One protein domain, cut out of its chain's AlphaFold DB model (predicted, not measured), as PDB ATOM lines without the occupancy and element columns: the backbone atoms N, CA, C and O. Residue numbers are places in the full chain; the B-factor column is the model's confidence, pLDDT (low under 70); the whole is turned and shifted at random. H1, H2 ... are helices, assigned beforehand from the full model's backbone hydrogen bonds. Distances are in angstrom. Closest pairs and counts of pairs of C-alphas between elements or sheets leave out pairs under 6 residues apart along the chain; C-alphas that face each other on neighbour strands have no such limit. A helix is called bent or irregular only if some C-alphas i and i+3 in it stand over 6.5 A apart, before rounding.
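Overview. This is residues 9 to 158 of the 160 residues of an uncharacterized protein of Candidatus Amesbacteria bacterium RIFCSPHIGHO2_01_FULL_48_32b (UniProt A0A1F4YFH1). Four long helices, H2, H3, H7 and H8, make an up-and-down bundle, each running against the one before it, with H3 and H8 side by side in the middle and H2 and H7 on opposite sides of that pair. H1 packs on H8, H4 on H3, and H6 on H7; residues 125 to 130 stick out. The printed part, all helix, has 150 residues with eight named helices, H1 to H8 in order, and no named strand. It is compact, with a radius of gyration of the C-alphas of 16.0 A and spans of 50 by 39 by 28 A.

Along the chain. Find C-alpha 9 at (3.502, 24.894, 76.649), where H1, residues 9 to 12, begins. Then come H2, residues 15 to 32, 25.7 A, and H3, residues 42 to 62, 29.7 A, irregular with C-alphas 44 and 47 7.1 A apart. H4, residues 68 to 72, H5, residues 78 to 81, and H6, residues 95 to 103, follow. H7, residues 107 to 124, 25.0 A, has a kink of 30 degrees near residue 118 and is only just irregular, with C-alphas 119 and 122 6.6 A apart. H8, residues 136 to 156, 30.0 A, ends at C-alpha 156, (9.673, 24.607, 87.049).

Arrangement. Start at the hub, H3: it forms a hairpin with H2, at a shallow tilt of 24 degrees, the closest C-alphas, Met 17 and Ala 51, 4.6 A apart. H8 touches H3 the same way, at 9 degrees. H7 and H8 form a hairpin, at 29 degrees; H2 and H7 are apart. H5, passed over here, only just touches H3, with 3 pairs of C-alphas within 8 A. Each O i to N i+4 pair is within hydrogen-bond range in H2, H4, H6 and H8, against 15 of 17 in H3 and 11 of 14 in H7; H1 and H5 are too short for one.

Size, cuts and confidence. The C-alphas farthest apart, Arg 35 and Arg 89, are 52.0 A apart. The links H5 to H6 and H7 to H8 are long. The printed part has no cut, and no printed residue is under 70 in pLDDT.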
ATOM      1  N   TRP A   9       3.974  26.271  76.732       96.81
ATOM      2  CA  TRP A   9       3.502  24.894  76.649       96.81
ATOM      3  C   TRP A   9       3.037  24.525  75.249       96.81
ATOM      4  O   TRP A   9       3.401  23.456  74.774       96.81
ATOM      5  N   TRP A  10       2.319  25.410  74.554       97.25
ATOM      6  CA  TRP A  10       1.897  25.165  73.177       97.25
ATOM      7  C   TRP A  10       3.089  24.978  72.237       97.25
ATOM      8  O   TRP A  10       3.141  24.012  71.474       97.25
ATOM      9  N   LYS A  11       4.065  25.889  72.322       96.56
ATOM     10  CA  LYS A  11       5.277  25.886  71.488       96.56
ATOM     11  C   LYS A  11       6.150  24.651  71.736       96.56
ATOM     12  O   LYS A  11       6.865  24.221  70.838       96.56
ATOM     13  N   TYR A  12       6.067  24.067  72.929       97.38
ATOM     14  CA  TYR A  12       6.773  22.842  73.299       97.38
ATOM     15  C   TYR A  12       6.118  21.555  72.762       97.38
ATOM     16  O   TYR A  12       6.788  20.520  72.665       97.38
ATOM     17  N   LEU A  13       4.822  21.588  72.435       98.06
ATOM     18  CA  LEU A  13       4.111  20.434  71.885       98.06
ATOM     19  C   LEU A  13       4.543  20.135  70.445       98.06
ATOM     20  O   LEU A  13       4.732  21.032  69.630       98.06
ATOM     21  N   GLU A  14       4.615  18.846  70.126       97.62
ATOM     22  CA  GLU A  14       4.749  18.343  68.757       97.62
ATOM     23  C   GLU A  14       3.412  18.469  68.011       97.62
ATOM     24  O   GLU A  14       2.341  18.468  68.624       97.62
ATOM     25  N   GLU A  15       3.469  18.521  66.681       98.00
ATOM     26  CA  GLU A  15       2.308  18.742  65.808       98.00
ATOM     27  C   GLU A  15       1.099  17.827  66.120       98.00
ATOM     28  O   GLU A  15       0.005  18.359  66.321       98.00
ATOM     29  N   PRO A  16       1.249  16.502  66.339       98.19
ATOM     30  CA  PRO A  16       0.099  15.657  66.677       98.19
ATOM     31  C   PRO A  16      -0.560  16.014  68.020       98.19
ATOM     32  O   PRO A  16      -1.761  15.823  68.203       98.19
ATOM     33  N   MET A  17       0.215  16.520  68.986       98.50
ATOM     34  CA  MET A  17      -0.316  16.986  70.273       98.50
ATOM     35  C   MET A  17      -1.014  18.340  70.122       98.50
ATOM     36  O   MET A  17      -2.060  18.568  70.729       98.50
ATOM     37  N   GLN A  18      -0.459  19.224  69.291       98.50
ATOM     38  CA  GLN A  18      -1.065  20.507  68.947       98.50
ATOM     39  C   GLN A  18      -2.430  20.329  68.274       98.50
ATOM     40  O   GLN A  18      -3.365  21.071  68.576       98.50
ATOM     41  N   ASP A  19      -2.573  19.335  67.402       98.44
ATOM     42  CA  ASP A  19      -3.840  19.052  66.723       98.44
ATOM     43  C   ASP A  19      -4.935  18.595  67.688       98.44
ATOM     44  O   ASP A  19      -6.046  19.121  67.644       98.44
ATOM     45  N   LEU A  20      -4.602  17.730  68.648       98.62
ATOM     46  CA  LEU A  20      -5.521  17.330  69.721       98.62
ATOM     47  C   LEU A  20      -5.955  18.522  70.594       98.62
ATOM     48  O   LEU A  20      -7.120  18.665  70.967       98.62
ATOM     49  N   VAL A  21      -5.030  19.422  70.918       98.44
ATOM     50  CA  VAL A  21      -5.359  20.640  71.671       98.44
ATOM     51  C   VAL A  21      -6.315  21.526  70.866       98.44
ATOM     52  O   VAL A  21      -7.333  21.961  71.407       98.44
ATOM     53  N   LYS A  22      -6.036  21.768  69.572       98.06
ATOM     54  CA  LYS A  22      -6.939  22.525  68.681       98.06
ATOM     55  C   LYS A  22      -8.326  21.886  68.649       98.06
ATOM     56  O   LYS A  22      -9.311  22.603  68.774       98.06
ATOM     57  N   GLU A  23      -8.403  20.563  68.525       98.44
ATOM     58  CA  GLU A  23      -9.663  19.818  68.507       98.44
ATOM     59  C   GLU A  23     -10.481  20.048  69.784       98.44
ATOM     60  O   GLU A  23     -11.672  20.333  69.705       98.44
ATOM     61  N   SER A  24      -9.844  20.042  70.958       98.06
ATOM     62  CA  SER A  24     -10.540  20.308  72.229       98.06
ATOM     63  C   SER A  24     -11.124  21.715  72.294       98.06
ATOM     64  O   SER A  24     -12.267  21.892  72.710       98.06
ATOM     65  N   PHE A  25     -10.365  22.724  71.854       97.50
ATOM     66  CA  PHE A  25     -10.864  24.098  71.800       97.50
ATOM     67  C   PHE A  25     -11.972  24.270  70.753       97.50
ATOM     68  O   PHE A  25     -12.939  24.981  71.015       97.50
ATOM     69  N   LEU A  26     -11.884  23.599  69.599       97.25
ATOM     70  CA  LEU A  26     -12.944  23.606  68.585       97.25
ATOM     71  C   LEU A  26     -14.232  22.956  69.104       97.25
ATOM     72  O   LEU A  26     -15.312  23.512  68.913       97.25
ATOM     73  N   LEU A  27     -14.125  21.815  69.789       97.50
ATOM     74  CA  LEU A  27     -15.262  21.158  70.435       97.50
ATOM     75  C   LEU A  27     -15.874  22.057  71.511       97.50
ATOM     76  O   LEU A  27     -17.090  22.214  71.551       97.50
ATOM     77  N   LEU A  28     -15.047  22.699  72.340       96.62
ATOM     78  CA  LEU A  28     -15.510  23.619  73.377       96.62
ATOM     79  C   LEU A  28     -16.316  24.786  72.788       96.62
ATOM     80  O   LEU A  28     -17.396  25.089  73.292       96.62
ATOM     81  N   GLU A  29     -15.836  25.413  71.711       95.75
ATOM     82  CA  GLU A  29     -16.562  26.504  71.042       95.75
ATOM     83  C   GLU A  29     -17.843  26.027  70.369       95.75
ATOM     84  O   GLU A  29     -18.879  26.683  70.491       95.75
ATOM     85  N   ARG A  30     -17.797  24.868  69.700       95.88
ATOM     86  CA  ARG A  30     -18.983  24.255  69.090       95.88
ATOM     87  C   ARG A  30     -20.083  24.065  70.128       95.88
ATOM     88  O   ARG A  30     -21.221  24.461  69.899       95.88
ATOM     89  N   GLU A  31     -19.731  23.492  71.275       95.75
ATOM     90  CA  GLU A  31     -20.681  23.208  72.347       95.75
ATOM     91  C   GLU A  31     -21.174  24.464  73.070       95.75
ATOM     92  O   GLU A  31     -22.320  24.495  73.506       95.75
ATOM     93  N   ARG A  32     -20.367  25.532  73.152       94.50
ATOM     94  CA  ARG A  32     -20.819  26.836  73.676       94.50
ATOM     95  C   ARG A  32     -21.901  27.475  72.803       94.50
ATOM     96  O   ARG A  32     -22.745  28.196  73.327       94.50
ATOM     97  N   GLY A  33     -21.862  27.231  71.492       90.81
ATOM     98  CA  GLY A  33     -22.863  27.707  70.533       90.81
ATOM     99  C   GLY A  33     -24.058  26.767  70.334       90.81
ATOM    100  O   GLY A  33     -25.002  27.141  69.634       90.81
ATOM    101  N   SER A  34     -24.028  25.559  70.907       89.69
ATOM    102  CA  SER A  34     -25.104  24.574  70.762       89.69
ATOM    103  C   SER A  34     -26.349  24.989  71.549       89.69
ATOM    104  O   SER A  34     -26.260  25.506  72.662       89.69
ATOM    105  N   ARG A  35     -27.531  24.743  70.970       77.31
ATOM    106  CA  ARG A  35     -28.823  24.928  71.655       77.31
ATOM    107  C   ARG A  35     -29.206  23.722  72.511       77.31
ATOM    108  O   ARG A  35     -29.948  23.888  73.475       77.31
ATOM    109  N   ASP A  36     -28.673  22.552  72.172       79.19
ATOM    110  CA  ASP A  36     -28.907  21.302  72.885       79.19
ATOM    111  C   ASP A  36     -27.727  21.006  73.814       79.19
ATOM    112  O   ASP A  36     -26.561  21.168  73.439       79.19
ATOM    113  N   GLY A  37     -28.042  20.592  75.043       86.19
ATOM    114  CA  GLY A  37     -27.059  20.231  76.059       86.19
ATOM    115  C   GLY A  37     -26.798  18.728  76.106       86.19
ATOM    116  O   GLY A  37     -27.713  17.925  75.935       86.19
ATOM    117  N   TRP A  38     -25.558  18.346  76.406       93.19
ATOM    118  CA  TRP A  38     -25.197  16.959  76.698       93.19
ATOM    119  C   TRP A  38     -25.207  16.700  78.200       93.19
ATOM    120  O   TRP A  38     -24.951  17.594  79.007       93.19
ATOM    121  N   HIS A  39     -25.450  15.446  78.580       92.50
ATOM    122  CA  HIS A  39     -25.312  15.025  79.973       92.50
ATOM    123  C   HIS A  39     -23.854  15.024  80.438       92.50
ATOM    124  O   HIS A  39     -23.604  15.265  81.615       92.50
ATOM    125  N   ASP A  40     -22.910  14.782  79.526       94.31
ATOM    126  CA  ASP A  40     -21.485  14.725  79.823       94.31
ATOM    127  C   ASP A  40     -20.658  15.364  78.705       94.31
ATOM    128  O   ASP A  40     -20.796  15.024  77.531       94.31
ATOM    129  N   TYR A  41     -19.773  16.276  79.095       96.31
ATOM    130  CA  TYR A  41     -18.849  16.985  78.216       96.31
ATOM    131  C   TYR A  41     -17.413  16.446  78.304       96.31
ATOM    132  O   TYR A  41     -16.480  17.095  77.830       96.31
ATOM    133  N   SER A  42     -17.203  15.254  78.877       96.31
ATOM    134  CA  SER A  42     -15.898  14.570  78.899       96.31
ATOM    135  C   SER A  42     -15.258  14.454  77.509       96.31
ATOM    136  O   SER A  42     -14.041  14.605  77.373       96.31
ATOM    137  N   PHE A  43     -16.065  14.304  76.453       96.38
ATOM    138  CA  PHE A  43     -15.600  14.264  75.062       96.38
ATOM    139  C   PHE A  43     -14.884  15.550  74.612       96.38
ATOM    140  O   PHE A  43     -14.003  15.480  73.762       96.38
ATOM    141  N   VAL A  44     -15.210  16.708  75.200       97.56
ATOM    142  CA  VAL A  44     -14.539  17.989  74.917       97.56
ATOM    143  C   VAL A  44     -13.127  18.008  75.513       97.56
ATOM    144  O   VAL A  44     -12.213  18.587  74.935       97.56
ATOM    145  N   VAL A  45     -12.930  17.347  76.659       98.19
ATOM    146  CA  VAL A  45     -11.645  17.293  77.379       98.19
ATOM    147  C   VAL A  45     -10.720  16.213  76.815       98.19
ATOM    148  O   VAL A  45      -9.499  16.329  76.926       98.19
ATOM    149  N   PHE A  46     -11.281  15.156  76.219       98.06
ATOM    150  CA  PHE A  46     -10.533  13.961  75.820       98.06
ATOM    151  C   PHE A  46      -9.300  14.250  74.953       98.06
ATOM    152  O   PHE A  46      -8.223  13.740  75.291       98.06
ATOM    153  N   PRO A  47      -9.376  15.080  73.894       98.50
ATOM    154  CA  PRO A  47      -8.200  15.323  73.069       98.50
ATOM    155  C   PRO A  47      -7.104  16.089  73.844       98.50
ATOM    156  O   PRO A  47      -5.939  15.697  73.796       98.50
ATOM    157  N   MET A  48      -7.454  17.078  74.675       98.38
ATOM    158  CA  MET A  48      -6.519  17.838  75.520       98.38
ATOM    159  C   MET A  48      -5.851  16.934  76.560       98.38
ATOM    160  O   MET A  48      -4.642  17.006  76.771       98.38
ATOM    161  N   ALA A  49      -6.613  16.028  77.175       98.25
ATOM    162  CA  ALA A  49      -6.085  15.035  78.106       98.25
ATOM    163  C   ALA A  49      -5.099  14.066  77.423       98.25
ATOM    164  O   ALA A  49      -4.075  13.703  78.006       98.25
ATOM    165  N   LYS A  50      -5.367  13.681  76.167       98.00
ATOM    166  CA  LYS A  50      -4.459  12.858  75.352       98.00
ATOM    167  C   LYS A  50      -3.187  13.620  74.964       98.00
ATOM    168  O   LYS A  50      -2.096  13.059  75.058       98.00
ATOM    169  N   ALA A  51      -3.305  14.894  74.588       98.50
ATOM    170  CA  ALA A  51      -2.155  15.764  74.341       98.50
ATOM    171  C   ALA A  51      -1.294  15.922  75.599       98.50
ATOM    172  O   ALA A  51      -0.073  15.822  75.524       98.50
ATOM    173  N   TYR A  52      -1.924  16.068  76.766       98.56
ATOM    174  CA  TYR A  52      -1.238  16.142  78.051       98.56
ATOM    175  C   TYR A  52      -0.475  14.851  78.402       98.56
ATOM    176  O   TYR A  52       0.646  14.913  78.904       98.56
ATOM    177  N   GLU A  53      -1.009  13.661  78.093       97.50
ATOM    178  CA  GLU A  53      -0.232  12.415  78.224       97.50
ATOM    179  C   GLU A  53       1.012  12.409  77.322       97.50
ATOM    180  O   GLU A  53       2.083  11.977  77.761       97.50
ATOM    181  N   GLY A  54       0.884  12.898  76.085       97.81
ATOM    182  CA  GLY A  54       2.011  13.079  75.168       97.81
ATOM    183  C   GLY A  54       3.046  14.064  75.715       97.81
ATOM    184  O   GLY A  54       4.234  13.741  75.770       97.81
ATOM    185  N   PHE A  55       2.589  15.211  76.223       98.38
ATOM    186  CA  PHE A  55       3.423  16.213  76.879       98.38
ATOM    187  C   PHE A  55       4.225  15.607  78.029       98.38
ATOM    188  O   PHE A  55       5.441  15.773  78.075       98.38
ATOM    189  N   LEU A  56       3.575  14.858  78.928       98.06
ATOM    190  CA  LEU A  56       4.251  14.221  80.058       98.06
ATOM    191  C   LEU A  56       5.312  13.224  79.587       98.06
ATOM    192  O   LEU A  56       6.424  13.224  80.111       98.06
ATOM    193  N   LYS A  57       5.015  12.399  78.573       97.31
ATOM    194  CA  LYS A  57       6.019  11.490  77.994       97.31
ATOM    195  C   LYS A  57       7.222  12.258  77.449       97.31
ATOM    196  O   LYS A  57       8.353  11.856  77.722       97.31
ATOM    197  N   LYS A  58       6.985  13.344  76.706       97.62
ATOM    198  CA  LYS A  58       8.046  14.181  76.132       97.62
ATOM    199  C   LYS A  58       8.875  14.842  77.230       97.62
ATOM    200  O   LYS A  58      10.090  14.707  77.235       97.62
ATOM    201  N   LEU A  59       8.222  15.460  78.213       97.25
ATOM    202  CA  LEU A  59       8.861  16.044  79.394       97.25
ATOM    203  C   LEU A  59       9.766  15.034  80.108       97.25
ATOM    204  O   LEU A  59      10.917  15.332  80.405       97.25
ATOM    205  N   PHE A  60       9.284  13.815  80.352       96.81
ATOM    206  CA  PHE A  60      10.082  12.796  81.033       96.81
ATOM    207  C   PHE A  60      11.271  12.319  80.200       96.81
ATOM    208  O   PHE A  60      12.295  11.945  80.776       96.81
ATOM    209  N   LEU A  61      11.146  12.303  78.872       96.88
ATOM    210  CA  LEU A  61      12.251  11.982  77.974       96.88
ATOM    211  C   LEU A  61      13.306  13.095  77.987       96.88
ATOM    212  O   LEU A  61      14.488  12.800  78.162       96.88
ATOM    213  N   ASP A  62      12.880  14.351  77.863       95.94
ATOM    214  CA  ASP A  62      13.766  15.520  77.812       95.94
ATOM    215  C   ASP A  62      14.523  15.704  79.141       95.94
ATOM    216  O   ASP A  62      15.716  16.010  79.154       95.94
ATOM    217  N   LEU A  63      13.877  15.373  80.265       94.62
ATOM    218  CA  LEU A  63      14.493  15.304  81.595       94.62
ATOM    219  C   LEU A  63      15.304  14.017  81.852       94.62
ATOM    220  O   LEU A  63      15.820  13.821  82.952       94.62
ATOM    221  N   LYS A  64      15.424  13.120  80.864       95.25
ATOM    222  CA  LYS A  64      16.143  11.830  80.949       95.25
ATOM    223  C   LYS A  64      15.633  10.892  82.054       95.25
ATOM    224  O   LYS A  64      16.359  10.024  82.541       95.25
ATOM    225  N   LEU A  65      14.368  11.028  82.443       95.69
ATOM    226  CA  LEU A  65      13.725  10.185  83.456       95.69
ATOM    227  C   LEU A  65      13.267   8.846  82.880       95.69
ATOM    228  O   LEU A  65      13.207   7.844  83.610       95.69
ATOM    229  N   ILE A  66      12.981   8.838  81.576       96.69
ATOM    230  CA  ILE A  66      12.673   7.659  80.770       96.69
ATOM    231  C   ILE A  66      13.600   7.574  79.552       96.69
ATOM    232  O   ILE A  66      14.150   8.575  79.100       96.69
ATOM    233  N   SER A  67      13.773   6.372  79.006       96.44
ATOM    234  CA  SER A  67      14.540   6.143  77.779       96.44
ATOM    235  C   SER A  67      13.702   6.369  76.515       96.44
ATOM    236  O   SER A  67      12.469   6.330  76.554       96.44
ATOM    237  N   ARG A  68      14.356   6.497  75.348       96.62
ATOM    238  CA  ARG A  68      13.651   6.505  74.047       96.62
ATOM    239  C   ARG A  68      12.806   5.244  73.840       96.62
ATOM    240  O   ARG A  68      11.702   5.337  73.319       96.62
ATOM    241  N   GLN A  69      13.280   4.080  74.294       95.81
ATOM    242  CA  GLN A  69      12.503   2.839  74.214       95.81
ATOM    243  C   GLN A  69      11.199   2.939  75.019       95.81
ATOM    244  O   GLN A  69      10.158   2.478  74.562       95.81
ATOM    245  N   GLN A  70      11.230   3.563  76.201       95.12
ATOM    246  CA  GLN A  70      10.023   3.799  76.998       95.12
ATOM    247  C   GLN A  70       9.109   4.859  76.371       95.12
ATOM    248  O   GLN A  70       7.892   4.733  76.472       95.12
ATOM    249  N   TYR A  71       9.676   5.875  75.715       96.12
ATOM    250  CA  TYR A  71       8.917   6.916  75.020       96.12
ATOM    251  C   TYR A  71       8.064   6.342  73.876       96.12
ATOM    252  O   TYR A  71       6.851   6.556  73.852       96.12
ATOM    253  N   PHE A  72       8.681   5.548  72.994       93.06
ATOM    254  CA  PHE A  72       8.007   4.917  71.849       93.06
ATOM    255  C   PHE A  72       7.269   3.615  72.198       93.06
ATOM    256  O   PHE A  72       6.447   3.145  71.419       93.06
ATOM    257  N   GLY A  73       7.551   3.015  73.356       91.00
ATOM    258  CA  GLY A  73       6.959   1.746  73.763       91.00
ATOM    259  C   GLY A  73       5.497   1.854  74.216       91.00
ATOM    260  O   GLY A  73       5.094   2.787  74.913       91.00
ATOM    261  N   GLU A  74       4.712   0.822  73.915       89.81
ATOM    262  CA  GLU A  74       3.284   0.726  74.268       89.81
ATOM    263  C   GLU A  74       3.035   0.368  75.748       89.81
ATOM    264  O   GLU A  74       1.936   0.534  76.296       89.81
ATOM    265  N   HIS A  75       4.065  -0.129  76.433       89.75
ATOM    266  CA  HIS A  75       3.966  -0.589  77.820       89.75
ATOM    267  C   HIS A  75       4.191   0.514  78.856       89.75
ATOM    268  O   HIS A  75       3.819   0.338  80.019       89.75
ATOM    269  N   PHE A  76       4.780   1.651  78.478       92.50
ATOM    270  CA  PHE A  76       4.982   2.749  79.416       92.50
ATOM    271  C   PHE A  76       3.651   3.456  79.704       92.50
ATOM    272  O   PHE A  76       3.002   3.996  78.806       92.50
ATOM    273  N   ARG A  77       3.237   3.453  80.976       93.19
ATOM    274  CA  ARG A  77       1.959   4.019  81.430       93.19
ATOM    275  C   ARG A  77       2.205   5.185  82.378       93.19
ATOM    276  O   ARG A  77       2.688   4.967  83.490       93.19
ATOM    277  N   ILE A  78       1.793   6.386  81.970       94.69
ATOM    278  CA  ILE A  78       1.883   7.619  82.774       94.69
ATOM    279  C   ILE A  78       1.248   7.421  84.148       94.69
ATOM    280  O   ILE A  78       1.897   7.651  85.165       94.69
ATOM    281  N   GLY A  79       0.030   6.874  84.180       93.25
ATOM    282  CA  GLY A  79      -0.698   6.630  85.423       93.25
ATOM    283  C   GLY A  79       0.046   5.778  86.443       93.25
ATOM    284  O   GLY A  79      -0.080   6.024  87.633       93.25
ATOM    285  N   ARG A  80       0.850   4.801  86.002       94.19
ATOM    286  CA  ARG A  80       1.701   4.003  86.898       94.19
ATOM    287  C   ARG A  80       2.988   4.750  87.241       94.19
ATOM    288  O   ARG A  80       3.388   4.766  88.401       94.19
ATOM    289  N   ALA A  81       3.644   5.323  86.235       95.62
ATOM    290  CA  ALA A  81       4.950   5.959  86.370       95.62
ATOM    291  C   ALA A  81       4.926   7.169  87.313       95.62
ATOM    292  O   ALA A  81       5.888   7.384  88.049       95.62
ATOM    293  N   LEU A  82       3.817   7.912  87.310       96.25
ATOM    294  CA  LEU A  82       3.643   9.154  88.053       96.25
ATOM    295  C   LEU A  82       2.814   8.986  89.342       96.25
ATOM    296  O   LEU A  82       2.524   9.967  90.007       96.25
ATOM    297  N   ASN A  83       2.412   7.763  89.711       96.62
ATOM    298  CA  ASN A  83       1.583   7.538  90.900       96.62
ATOM    299  C   ASN A  83       2.391   7.720  92.201       96.62
ATOM    300  O   ASN A  83       3.276   6.890  92.435       96.62
ATOM    301  N   PRO A  84       2.060   8.692  93.080       96.38
ATOM    302  CA  PRO A  84       2.730   8.889  94.373       96.38
ATOM    303  C   PRO A  84       2.595   7.665  95.296       96.38
ATOM    304  O   PRO A  84       3.489   7.331  96.071       96.38
ATOM    305  N   ASN A  85       1.495   6.925  95.156       95.62
ATOM    306  CA  ASN A  85       1.141   5.793  96.008       95.62
ATOM    307  C   ASN A  85       1.573   4.441  95.424       95.62
ATOM    308  O   ASN A  85       1.055   3.395  95.819       95.62
ATOM    309  N   LEU A  86       2.509   4.424  94.467       94.19
ATOM    310  CA  LEU A  86       2.975   3.175  93.873       94.19
ATOM    311  C   LEU A  86       3.659   2.300  94.950       94.19
ATOM    312  O   LEU A  86       4.604   2.772  95.594       94.19
ATOM    313  N   PRO A  87       3.239   1.035  95.163       92.81
ATOM    314  CA  PRO A  87       3.856   0.164  96.165       92.81
ATOM    315  C   PRO A  87       5.356  -0.024  95.921       92.81
ATOM    316  O   PRO A  87       5.772  -0.174  94.771       92.81
ATOM    317  N   LYS A  88       6.167  -0.084  96.992       92.06
ATOM    318  CA  LYS A  88       7.645  -0.141  96.915       92.06
ATOM    319  C   LYS A  88       8.169  -1.182  95.919       92.06
ATOM    320  O   LYS A  88       9.030  -0.865  95.107       92.06
ATOM    321  N   ARG A  89       7.579  -2.384  95.904       92.62
ATOM    322  CA  ARG A  89       7.941  -3.482  94.983       92.62
ATOM    323  C   ARG A  89       7.796  -3.150  93.489       92.62
ATOM    324  O   ARG A  89       8.392  -3.824  92.662       92.62
ATOM    325  N   TYR A  90       7.027  -2.119  93.134       89.75
ATOM    326  CA  TYR A  90       6.816  -1.681  91.751       89.75
ATOM    327  C   TYR A  90       7.545  -0.378  91.403       89.75
ATOM    328  O   TYR A  90       7.377   0.110  90.283       89.75
ATOM    329  N   ARG A  91       8.356   0.176  92.321       91.31
ATOM    330  CA  ARG A  91       9.047   1.467  92.148       91.31
ATOM    331  C   ARG A  91      10.330   1.405  91.309       91.31
ATOM    332  O   ARG A  91      11.015   2.414  91.166       91.31
ATOM    333  N   SER A  92      10.660   0.256  90.721       87.38
ATOM    334  CA  SER A  92      11.751   0.196  89.743       87.38
ATOM    335  C   SER A  92      11.438   1.118  88.557       87.38
ATOM    336  O   SER A  92      10.389   0.983  87.923       87.38
ATOM    337  N   GLY A  93      12.316   2.093  88.300       85.00
ATOM    338  CA  GLY A  93      12.126   3.103  87.254       85.00
ATOM    339  C   GLY A  93      10.994   4.107  87.519       85.00
ATOM    340  O   GLY A  93      10.480   4.693  86.570       85.00
ATOM    341  N   TRP A  94      10.585   4.292  88.776       94.94
ATOM    342  CA  TRP A  94       9.481   5.176  89.161       94.94
ATOM    343  C   TRP A  94       9.773   6.645  88.847       94.94
ATOM    344  O   TRP A  94      10.668   7.249  89.431       94.94
ATOM    345  N   VAL A  95       9.009   7.217  87.916       97.12
ATOM    346  CA  VAL A  95       9.234   8.581  87.417       97.12
ATOM    347  C   VAL A  95       8.869   9.628  88.461       97.12
ATOM    348  O   VAL A  95       9.601  10.601  88.585       97.12
ATOM    349  N   TYR A  96       7.806   9.412  89.245       97.25
ATOM    350  CA  TYR A  96       7.442  10.326  90.333       97.25
ATOM    351  C   TYR A  96       8.621  10.555  91.287       97.25
ATOM    352  O   TYR A  96       9.012  11.695  91.484       97.25
ATOM    353  N   GLY A  97       9.245   9.484  91.797       95.69
ATOM    354  CA  GLY A  97      10.397   9.608  92.699       95.69
ATOM    355  C   GLY A  97      11.560  10.370  92.063       95.69
ATOM    356  O   GLY A  97      12.071  11.309  92.655       95.69
ATOM    357  N   LYS A  98      11.902  10.053  90.806       95.81
ATOM    358  CA  LYS A  98      12.963  10.778  90.093       95.81
ATOM    359  C   LYS A  98      12.638  12.261  89.874       95.81
ATOM    360  O   LYS A  98      13.551  13.077  89.875       95.81
ATOM    361  N   LEU A  99      11.368  12.613  89.652       94.38
ATOM    362  CA  LEU A  99      10.948  14.014  89.550       94.38
ATOM    363  C   LEU A  99      11.040  14.726  90.897       94.38
ATOM    364  O   LEU A  99      11.483  15.865  90.920       94.38
ATOM    365  N   VAL A 100      10.647  14.073  91.996       94.12
ATOM    366  CA  VAL A 100      10.816  14.628  93.349       94.12
ATOM    367  C   VAL A 100      12.291  14.930  93.602       94.12
ATOM    368  O   VAL A 100      12.619  16.046  93.991       94.12
ATOM    369  N   ASP A 101      13.178  13.981  93.292       92.62
ATOM    370  CA  ASP A 101      14.626  14.158  93.443       92.62
ATOM    371  C   ASP A 101      15.159  15.296  92.553       92.62
ATOM    372  O   ASP A 101      15.995  16.089  92.985       92.62
ATOM    373  N   TYR A 102      14.661  15.410  91.316       90.25
ATOM    374  CA  TYR A 102      15.059  16.458  90.371       90.25
ATOM    375  C   TYR A 102      14.575  17.856  90.791       90.25
ATOM    376  O   TYR A 102      15.311  18.833  90.666       90.25
ATOM    377  N   CYS A 103      13.335  17.962  91.273       85.81
ATOM    378  CA  CYS A 103      12.706  19.227  91.649       85.81
ATOM    379  C   CYS A 103      13.019  19.655  93.090       85.81
ATOM    380  O   CYS A 103      12.800  20.814  93.433       85.81
ATOM    381  N   GLY A 104      13.476  18.734  93.943       88.50
ATOM    382  CA  GLY A 104      13.668  18.965  95.376       88.50
ATOM    383  C   GLY A 104      12.365  19.157  96.166       88.50
ATOM    384  O   GLY A 104      12.414  19.583  97.316       88.50
ATOM    385  N   SER A 105      11.206  18.877  95.561       91.94
ATOM    386  CA  SER A 105       9.875  18.987  96.175       91.94
ATOM    387  C   SER A 105       8.887  18.023  95.508       91.94
ATOM    388  O   SER A 105       9.039  17.657  94.340       91.94
ATOM    389  N   GLU A 106       7.844  17.635  96.247       94.56
ATOM    390  CA  GLU A 106       6.721  16.846  95.732       94.56
ATOM    391  C   GLU A 106       5.655  17.684  95.011       94.56
ATOM    392  O   GLU A 106       4.816  17.117  94.310       94.56
ATOM    393  N   ASP A 107       5.698  19.016  95.110       94.62
ATOM    394  CA  ASP A 107       4.612  19.892  94.644       94.62
ATOM    395  C   ASP A 107       4.308  19.734  93.147       94.62
ATOM    396  O   ASP A 107       3.160  19.511  92.750       94.62
ATOM    397  N   LEU A 108       5.339  19.812  92.297       93.81
ATOM    398  CA  LEU A 108       5.179  19.645  90.851       93.81
ATOM    399  C   LEU A 108       4.781  18.200  90.486       93.81
ATOM    400  O   LEU A 108       3.770  18.039  89.803       93.81
ATOM    401  N   PRO A 109       5.479  17.141  90.949       95.12
ATOM    402  CA  PRO A 109       5.062  15.753  90.720       95.12
ATOM    403  C   PRO A 109       3.603  15.460  91.104       95.12
ATOM    404  O   PRO A 109       2.879  14.830  90.327       95.12
ATOM    405  N   LEU A 110       3.155  15.939  92.271       96.62
ATOM    406  CA  LEU A 110       1.775  15.785  92.738       96.62
ATOM    407  C   LEU A 110       0.791  16.526  91.844       96.62
ATOM    408  O   LEU A 110      -0.246  15.963  91.492       96.62
ATOM    409  N   THR A 111       1.124  17.750  91.437       97.19
ATOM    410  CA  THR A 111       0.297  18.555  90.531       97.19
ATOM    411  C   THR A 111       0.139  17.860  89.176       97.19
ATOM    412  O   THR A 111      -0.985  17.669  88.703       97.19
ATOM    413  N   LEU A 112       1.247  17.387  88.589       97.62
ATOM    414  CA  LEU A 112       1.242  16.686  87.304       97.62
ATOM    415  C   LEU A 112       0.369  15.423  87.347       97.62
ATOM    416  O   LEU A 112      -0.422  15.174  86.429       97.62
ATOM    417  N   TRP A 113       0.503  14.623  88.412       97.75
ATOM    418  CA  TRP A 113      -0.292  13.410  88.607       97.75
ATOM    419  C   TRP A 113      -1.758  13.706  88.910       97.75
ATOM    420  O   TRP A 113      -2.641  13.025  88.388       97.75
ATOM    421  N   GLY A 114      -2.024  14.711  89.744       97.69
ATOM    422  CA  GLY A 114      -3.364  15.098  90.162       97.69
ATOM    423  C   GLY A 114      -4.226  15.500  88.972       97.69
ATOM    424  O   GLY A 114      -5.312  14.943  88.790       97.69
ATOM    425  N   VAL A 115      -3.710  16.381  88.108       97.44
ATOM    426  CA  VAL A 115      -4.450  16.803  86.911       97.44
ATOM    427  C   VAL A 115      -4.592  15.660  85.900       97.44
ATOM    428  O   VAL A 115      -5.672  15.485  85.342       97.44
ATOM    429  N   TRP A 116      -3.573  14.799  85.731       97.38
ATOM    430  CA  TRP A 116      -3.688  13.587  84.903       97.38
ATOM    431  C   TRP A 116      -4.813  12.676  85.408       97.38
ATOM    432  O   TRP A 116      -5.659  12.215  84.640       97.38
ATOM    433  N   LYS A 117      -4.850  12.422  86.721       95.75
ATOM    434  CA  LYS A 117      -5.851  11.558  87.345       95.75
ATOM    435  C   LYS A 117      -7.247  12.138  87.147       95.75
ATOM    436  O   LYS A 117      -8.133  11.418  86.701       95.75
ATOM    437  N   LYS A 118      -7.430  13.429  87.414       94.69
ATOM    438  CA  LYS A 118      -8.711  14.118  87.251       94.69
ATOM    439  C   LYS A 118      -9.170  14.117  85.789       94.69
ATOM    440  O   LYS A 118     -10.258  13.640  85.497       94.69
ATOM    441  N   ALA A 119      -8.328  14.592  84.872       94.94
ATOM    442  CA  ALA A 119      -8.722  14.878  83.496       94.94
ATOM    443  C   ALA A 119      -8.624  13.689  82.531       94.94
ATOM    444  O   ALA A 119      -9.256  13.724  81.486       94.94
ATOM    445  N   ARG A 120      -7.837  12.647  82.832       92.25
ATOM    446  CA  ARG A 120      -7.662  11.478  81.944       92.25
ATOM    447  C   ARG A 120      -8.113  10.160  82.563       92.25
ATOM    448  O   ARG A 120      -8.437   9.214  81.841       92.25
ATOM    449  N   ASN A 121      -8.044  10.018  83.883       89.44
ATOM    450  CA  ASN A 121      -8.455   8.775  84.529       89.44
ATOM    451  C   ASN A 121      -9.924   8.850  84.946       89.44
ATOM    452  O   ASN A 121     -10.737   8.094  84.434       89.44
ATOM    453  N   GLN A 122     -10.266   9.779  85.829       89.44
ATOM    454  CA  GLN A 122     -11.541   9.766  86.531       89.44
ATOM    455  C   GLN A 122     -12.732  10.093  85.622       89.44
ATOM    456  O   GLN A 122     -13.674   9.310  85.593       89.44
ATOM    457  N   ILE A 123     -12.651  11.147  84.800       90.12
ATOM    458  CA  ILE A 123     -13.771  11.548  83.922       90.12
ATOM    459  C   ILE A 123     -14.069  10.563  82.776       90.12
ATOM    460  O   ILE A 123     -15.101  10.683  82.131       90.12
ATOM    461  N   PHE A 124     -13.180   9.599  82.509       86.81
ATOM    462  CA  PHE A 124     -13.382   8.569  81.478       86.81
ATOM    463  C   PHE A 124     -13.644   7.179  82.060       86.81
ATOM    464  O   PHE A 124     -13.874   6.229  81.311       86.81
ATOM    465  N   HIS A 125     -13.588   7.028  83.384       84.75
ATOM    466  CA  HIS A 125     -13.952   5.783  84.038       84.75
ATOM    467  C   HIS A 125     -15.432   5.810  84.411       84.75
ATOM    468  O   HIS A 125     -15.899   6.683  85.136       84.75
ATOM    469  N   PHE A 126     -16.164   4.807  83.929       83.75
ATOM    470  CA  PHE A 126     -17.528   4.567  84.366       83.75
ATOM    471  C   PHE A 126     -17.516   3.883  85.736       83.75
ATOM    472  O   PHE A 126     -16.956   2.794  85.883       83.75
ATOM    473  N   PHE A 127     -18.152   4.509  86.725       81.19
ATOM    474  CA  PHE A 127     -18.344   3.943  88.054       81.19
ATOM    475  C   PHE A 127     -19.844   3.743  88.311       81.19
ATOM    476  O   PHE A 127     -20.573   4.737  88.311       81.19
ATOM    477  N   PRO A 128     -20.309   2.503  88.564       82.44
ATOM    478  CA  PRO A 128     -21.734   2.212  88.750       82.44
ATOM    479  C   PRO A 128     -22.411   3.044  89.850       82.44
ATOM    480  O   PRO A 128     -23.547   3.477  89.682       82.44
ATOM    481  N   ASP A 129     -21.687   3.320  90.939       79.44
ATOM    482  CA  ASP A 129     -22.238   3.980  92.130       79.44
ATOM    483  C   ASP A 129     -21.992   5.500  92.164       79.44
ATOM    484  O   ASP A 129     -22.466   6.190  93.064       79.44
ATOM    485  N   HIS A 130     -21.211   6.041  91.220       71.81
ATOM    486  CA  HIS A 130     -20.858   7.464  91.179       71.81
ATOM    487  C   HIS A 130     -20.498   7.919  89.759       71.81
ATOM    488  O   HIS A 130     -19.332   7.977  89.366       71.81
ATOM    489  N   HIS A 131     -21.518   8.293  88.990       73.50
ATOM    490  CA  HIS A 131     -21.333   8.865  87.659       73.50
ATOM    491  C   HIS A 131     -20.568  10.192  87.745       73.50
ATOM    492  O   HIS A 131     -20.992  11.122  88.432       73.50
ATOM    493  N   GLN A 132     -19.443  10.290  87.034       80.94
ATOM    494  CA  GLN A 132     -18.627  11.506  86.959       80.94
ATOM    495  C   GLN A 132     -18.883  12.284  85.670       80.94
ATOM    496  O   GLN A 132     -17.967  12.546  84.895       80.94
ATOM    497  N   PHE A 133     -20.138  12.656  85.440       91.06
ATOM    498  CA  PHE A 133     -20.456  13.548  84.334       91.06
ATOM    499  C   PHE A 133     -19.944  14.956  84.620       91.06
ATOM    500  O   PHE A 133     -20.036  15.450  85.750       91.06
ATOM    501  N   ILE A 134     -19.413  15.609  83.589       94.62
ATOM    502  CA  ILE A 134     -18.952  16.990  83.689       94.62
ATOM    503  C   ILE A 134     -19.791  17.898  82.794       94.62
ATOM    504  O   ILE A 134     -20.099  17.572  81.653       94.62
ATOM    505  N   SER A 135     -20.133  19.076  83.306       95.81
ATOM    506  CA  SER A 135     -20.735  20.154  82.519       95.81
ATOM    507  C   SER A 135     -19.714  20.795  81.578       95.81
ATOM    508  O   SER A 135     -18.505  20.746  81.821       95.81
ATOM    509  N   LEU A 136     -20.190  21.508  80.556       96.56
ATOM    510  CA  LEU A 136     -19.340  22.271  79.639       96.56
ATOM    511  C   LEU A 136     -18.423  23.270  80.370       96.56
ATOM    512  O   LEU A 136     -17.253  23.432  80.026       96.56
ATOM    513  N   GLY A 137     -18.924  23.904  81.437       96.25
ATOM    514  CA  GLY A 137     -18.123  24.799  82.275       96.25
ATOM    515  C   GLY A 137     -17.011  24.071  83.038       96.25
ATOM    516  O   GLY A 137     -15.913  24.608  83.185       96.25
ATOM    517  N   GLN A 138     -17.263  22.844  83.508       96.62
ATOM    518  CA  GLN A 138     -16.224  21.995  84.107       96.62
ATOM    519  C   GLN A 138     -15.202  21.540  83.059       96.62
ATOM    520  O   GLN A 138     -14.008  21.571  83.351       96.62
ATOM    521  N   ALA A 139     -15.645  21.194  81.848       97.25
ATOM    522  CA  ALA A 139     -14.766  20.836  80.737       97.25
ATOM    523  C   ALA A 139     -13.816  21.986  80.361       97.25
ATOM    524  O   ALA A 139     -12.608  21.779  80.286       97.25
ATOM    525  N   SER A 140     -14.339  23.213  80.231       97.50
ATOM    526  CA  SER A 140     -13.529  24.417  79.984       97.50
ATOM    527  C   SER A 140     -12.440  24.593  81.043       97.50
ATOM    528  O   SER A 140     -11.272  24.745  80.704       97.50
ATOM    529  N   ARG A 141     -12.805  24.508  82.332       97.69
ATOM    530  CA  ARG A 141     -11.841  24.655  83.433       97.69
ATOM    531  C   ARG A 141     -10.769  23.571  83.421       97.69
ATOM    532  O   ARG A 141      -9.627  23.868  83.742       97.69
ATOM    533  N   LEU A 142     -11.120  22.335  83.063       97.62
ATOM    534  CA  LEU A 142     -10.153  21.241  82.944       97.62
ATOM    535  C   LEU A 142      -9.166  21.463  81.795       97.62
ATOM    536  O   LEU A 142      -7.983  21.179  81.958       97.62
ATOM    537  N   ILE A 143      -9.629  21.983  80.655       98.12
ATOM    538  CA  ILE A 143      -8.752  22.342  79.531       98.12
ATOM    539  C   ILE A 143      -7.766  23.435  79.958       98.12
ATOM    540  O   ILE A 143      -6.562  23.288  79.740       98.12
ATOM    541  N   ASP A 144      -8.256  24.483  80.624       97.44
ATOM    542  CA  ASP A 144      -7.412  25.575  81.116       97.44
ATOM    543  C   ASP A 144      -6.411  25.087  82.182       97.44
ATOM    544  O   ASP A 144      -5.235  25.449  82.146       97.44
ATOM    545  N   GLU A 145      -6.845  24.212  83.096       97.94
ATOM    546  CA  GLU A 145      -6.003  23.601  84.133       97.94
ATOM    547  C   GLU A 145      -4.881  22.746  83.527       97.94
ATOM    548  O   GLU A 145      -3.729  22.871  83.937       97.94
ATOM    549  N   LEU A 146      -5.178  21.930  82.508       98.44
ATOM    550  CA  LEU A 146      -4.164  21.150  81.792       98.44
ATOM    551  C   LEU A 146      -3.116  22.060  81.138       98.44
ATOM    552  O   LEU A 146      -1.920  21.808  81.278       98.44
ATOM    553  N   GLY A 147      -3.546  23.134  80.469       97.94
ATOM    554  CA  GLY A 147      -2.640  24.136  79.899       97.94
ATOM    555  C   GLY A 147      -1.765  24.808  80.961       97.94
ATOM    556  O   GLY A 147      -0.543  24.880  80.817       97.94
ATOM    557  N   GLY A 148      -2.377  25.243  82.066       97.50
ATOM    558  CA  GLY A 148      -1.683  25.889  83.180       97.50
ATOM    559  C   GLY A 148      -0.634  24.993  83.843       97.50
ATOM    560  O   GLY A 148       0.472  25.451  84.128       97.50
ATOM    561  N   VAL A 149      -0.937  23.707  84.032       97.69
ATOM    562  CA  VAL A 149       0.011  22.745  84.611       97.69
ATOM    563  C   VAL A 149       1.175  22.454  83.660       97.69
ATOM    564  O   VAL A 149       2.312  22.347  84.118       97.69
ATOM    565  N   MET A 150       0.941  22.382  82.343       97.94
ATOM    566  CA  MET A 150       2.044  22.259  81.378       97.94
ATOM    567  C   MET A 150       2.966  23.483  81.413       97.94
ATOM    568  O   MET A 150       4.187  23.330  81.443       97.94
ATOM    569  N   GLU A 151       2.401  24.692  81.474       96.38
ATOM    570  CA  GLU A 151       3.172  25.936  81.604       96.38
ATOM    571  C   GLU A 151       4.001  25.948  82.898       96.38
ATOM    572  O   GLU A 151       5.196  26.249  82.877       96.38
ATOM    573  N   GLN A 152       3.384  25.576  84.025       94.94
ATOM    574  CA  GLN A 152       4.063  25.471  85.316       94.94
ATOM    575  C   GLN A 152       5.219  24.468  85.264       94.94
ATOM    576  O   GLN A 152       6.291  24.742  85.803       94.94
ATOM    577  N   ALA A 153       5.019  23.325  84.609       94.88
ATOM    578  CA  ALA A 153       6.036  22.293  84.485       94.88
ATOM    579  C   ALA A 153       7.244  22.771  83.676       94.88
ATOM    580  O   ALA A 153       8.375  22.559  84.100       94.88
ATOM    581  N   LEU A 154       7.029  23.465  82.554       93.75
ATOM    582  CA  LEU A 154       8.137  23.992  81.752       93.75
ATOM    583  C   LEU A 154       8.956  25.039  82.509       93.75
ATOM    584  O   LEU A 154      10.185  24.952  82.512       93.75
ATOM    585  N   ARG A 155       8.290  25.953  83.227       89.44
ATOM    586  CA  ARG A 155       8.962  26.945  84.084       89.44
ATOM    587  C   ARG A 155       9.726  26.275  85.226       89.44
ATOM    588  O   ARG A 155      10.892  26.582  85.463       89.44
ATOM    589  N   GLY A 156       9.084  25.336  85.922       80.19
ATOM    590  CA  GLY A 156       9.673  24.607  87.049       80.19
ATOM    591  C   GLY A 156      10.866  23.736  86.645       80.19
ATOM    592  O   GLY A 156      11.820  23.604  87.408       80.19
ATOM    593  N   CYS A 157      10.849  23.195  85.428       78.00
ATOM    594  CA  CYS A 157      11.925  22.376  84.873       78.00
ATOM    595  C   CYS A 157      12.972  23.174  84.075       78.00
ATOM    596  O   CYS A 157      13.904  22.567  83.554       78.00
ATOM    597  N   ARG A 158      12.851  24.510  83.993       75.88
ATOM    598  CA  ARG A 158      13.746  25.404  83.224       75.88
ATOM    599  C   ARG A 158      13.856  25.026  81.740       75.88
ATOM    600  O   ARG A 158      14.934  25.100  81.152       75.88
TER     601      ARG A 158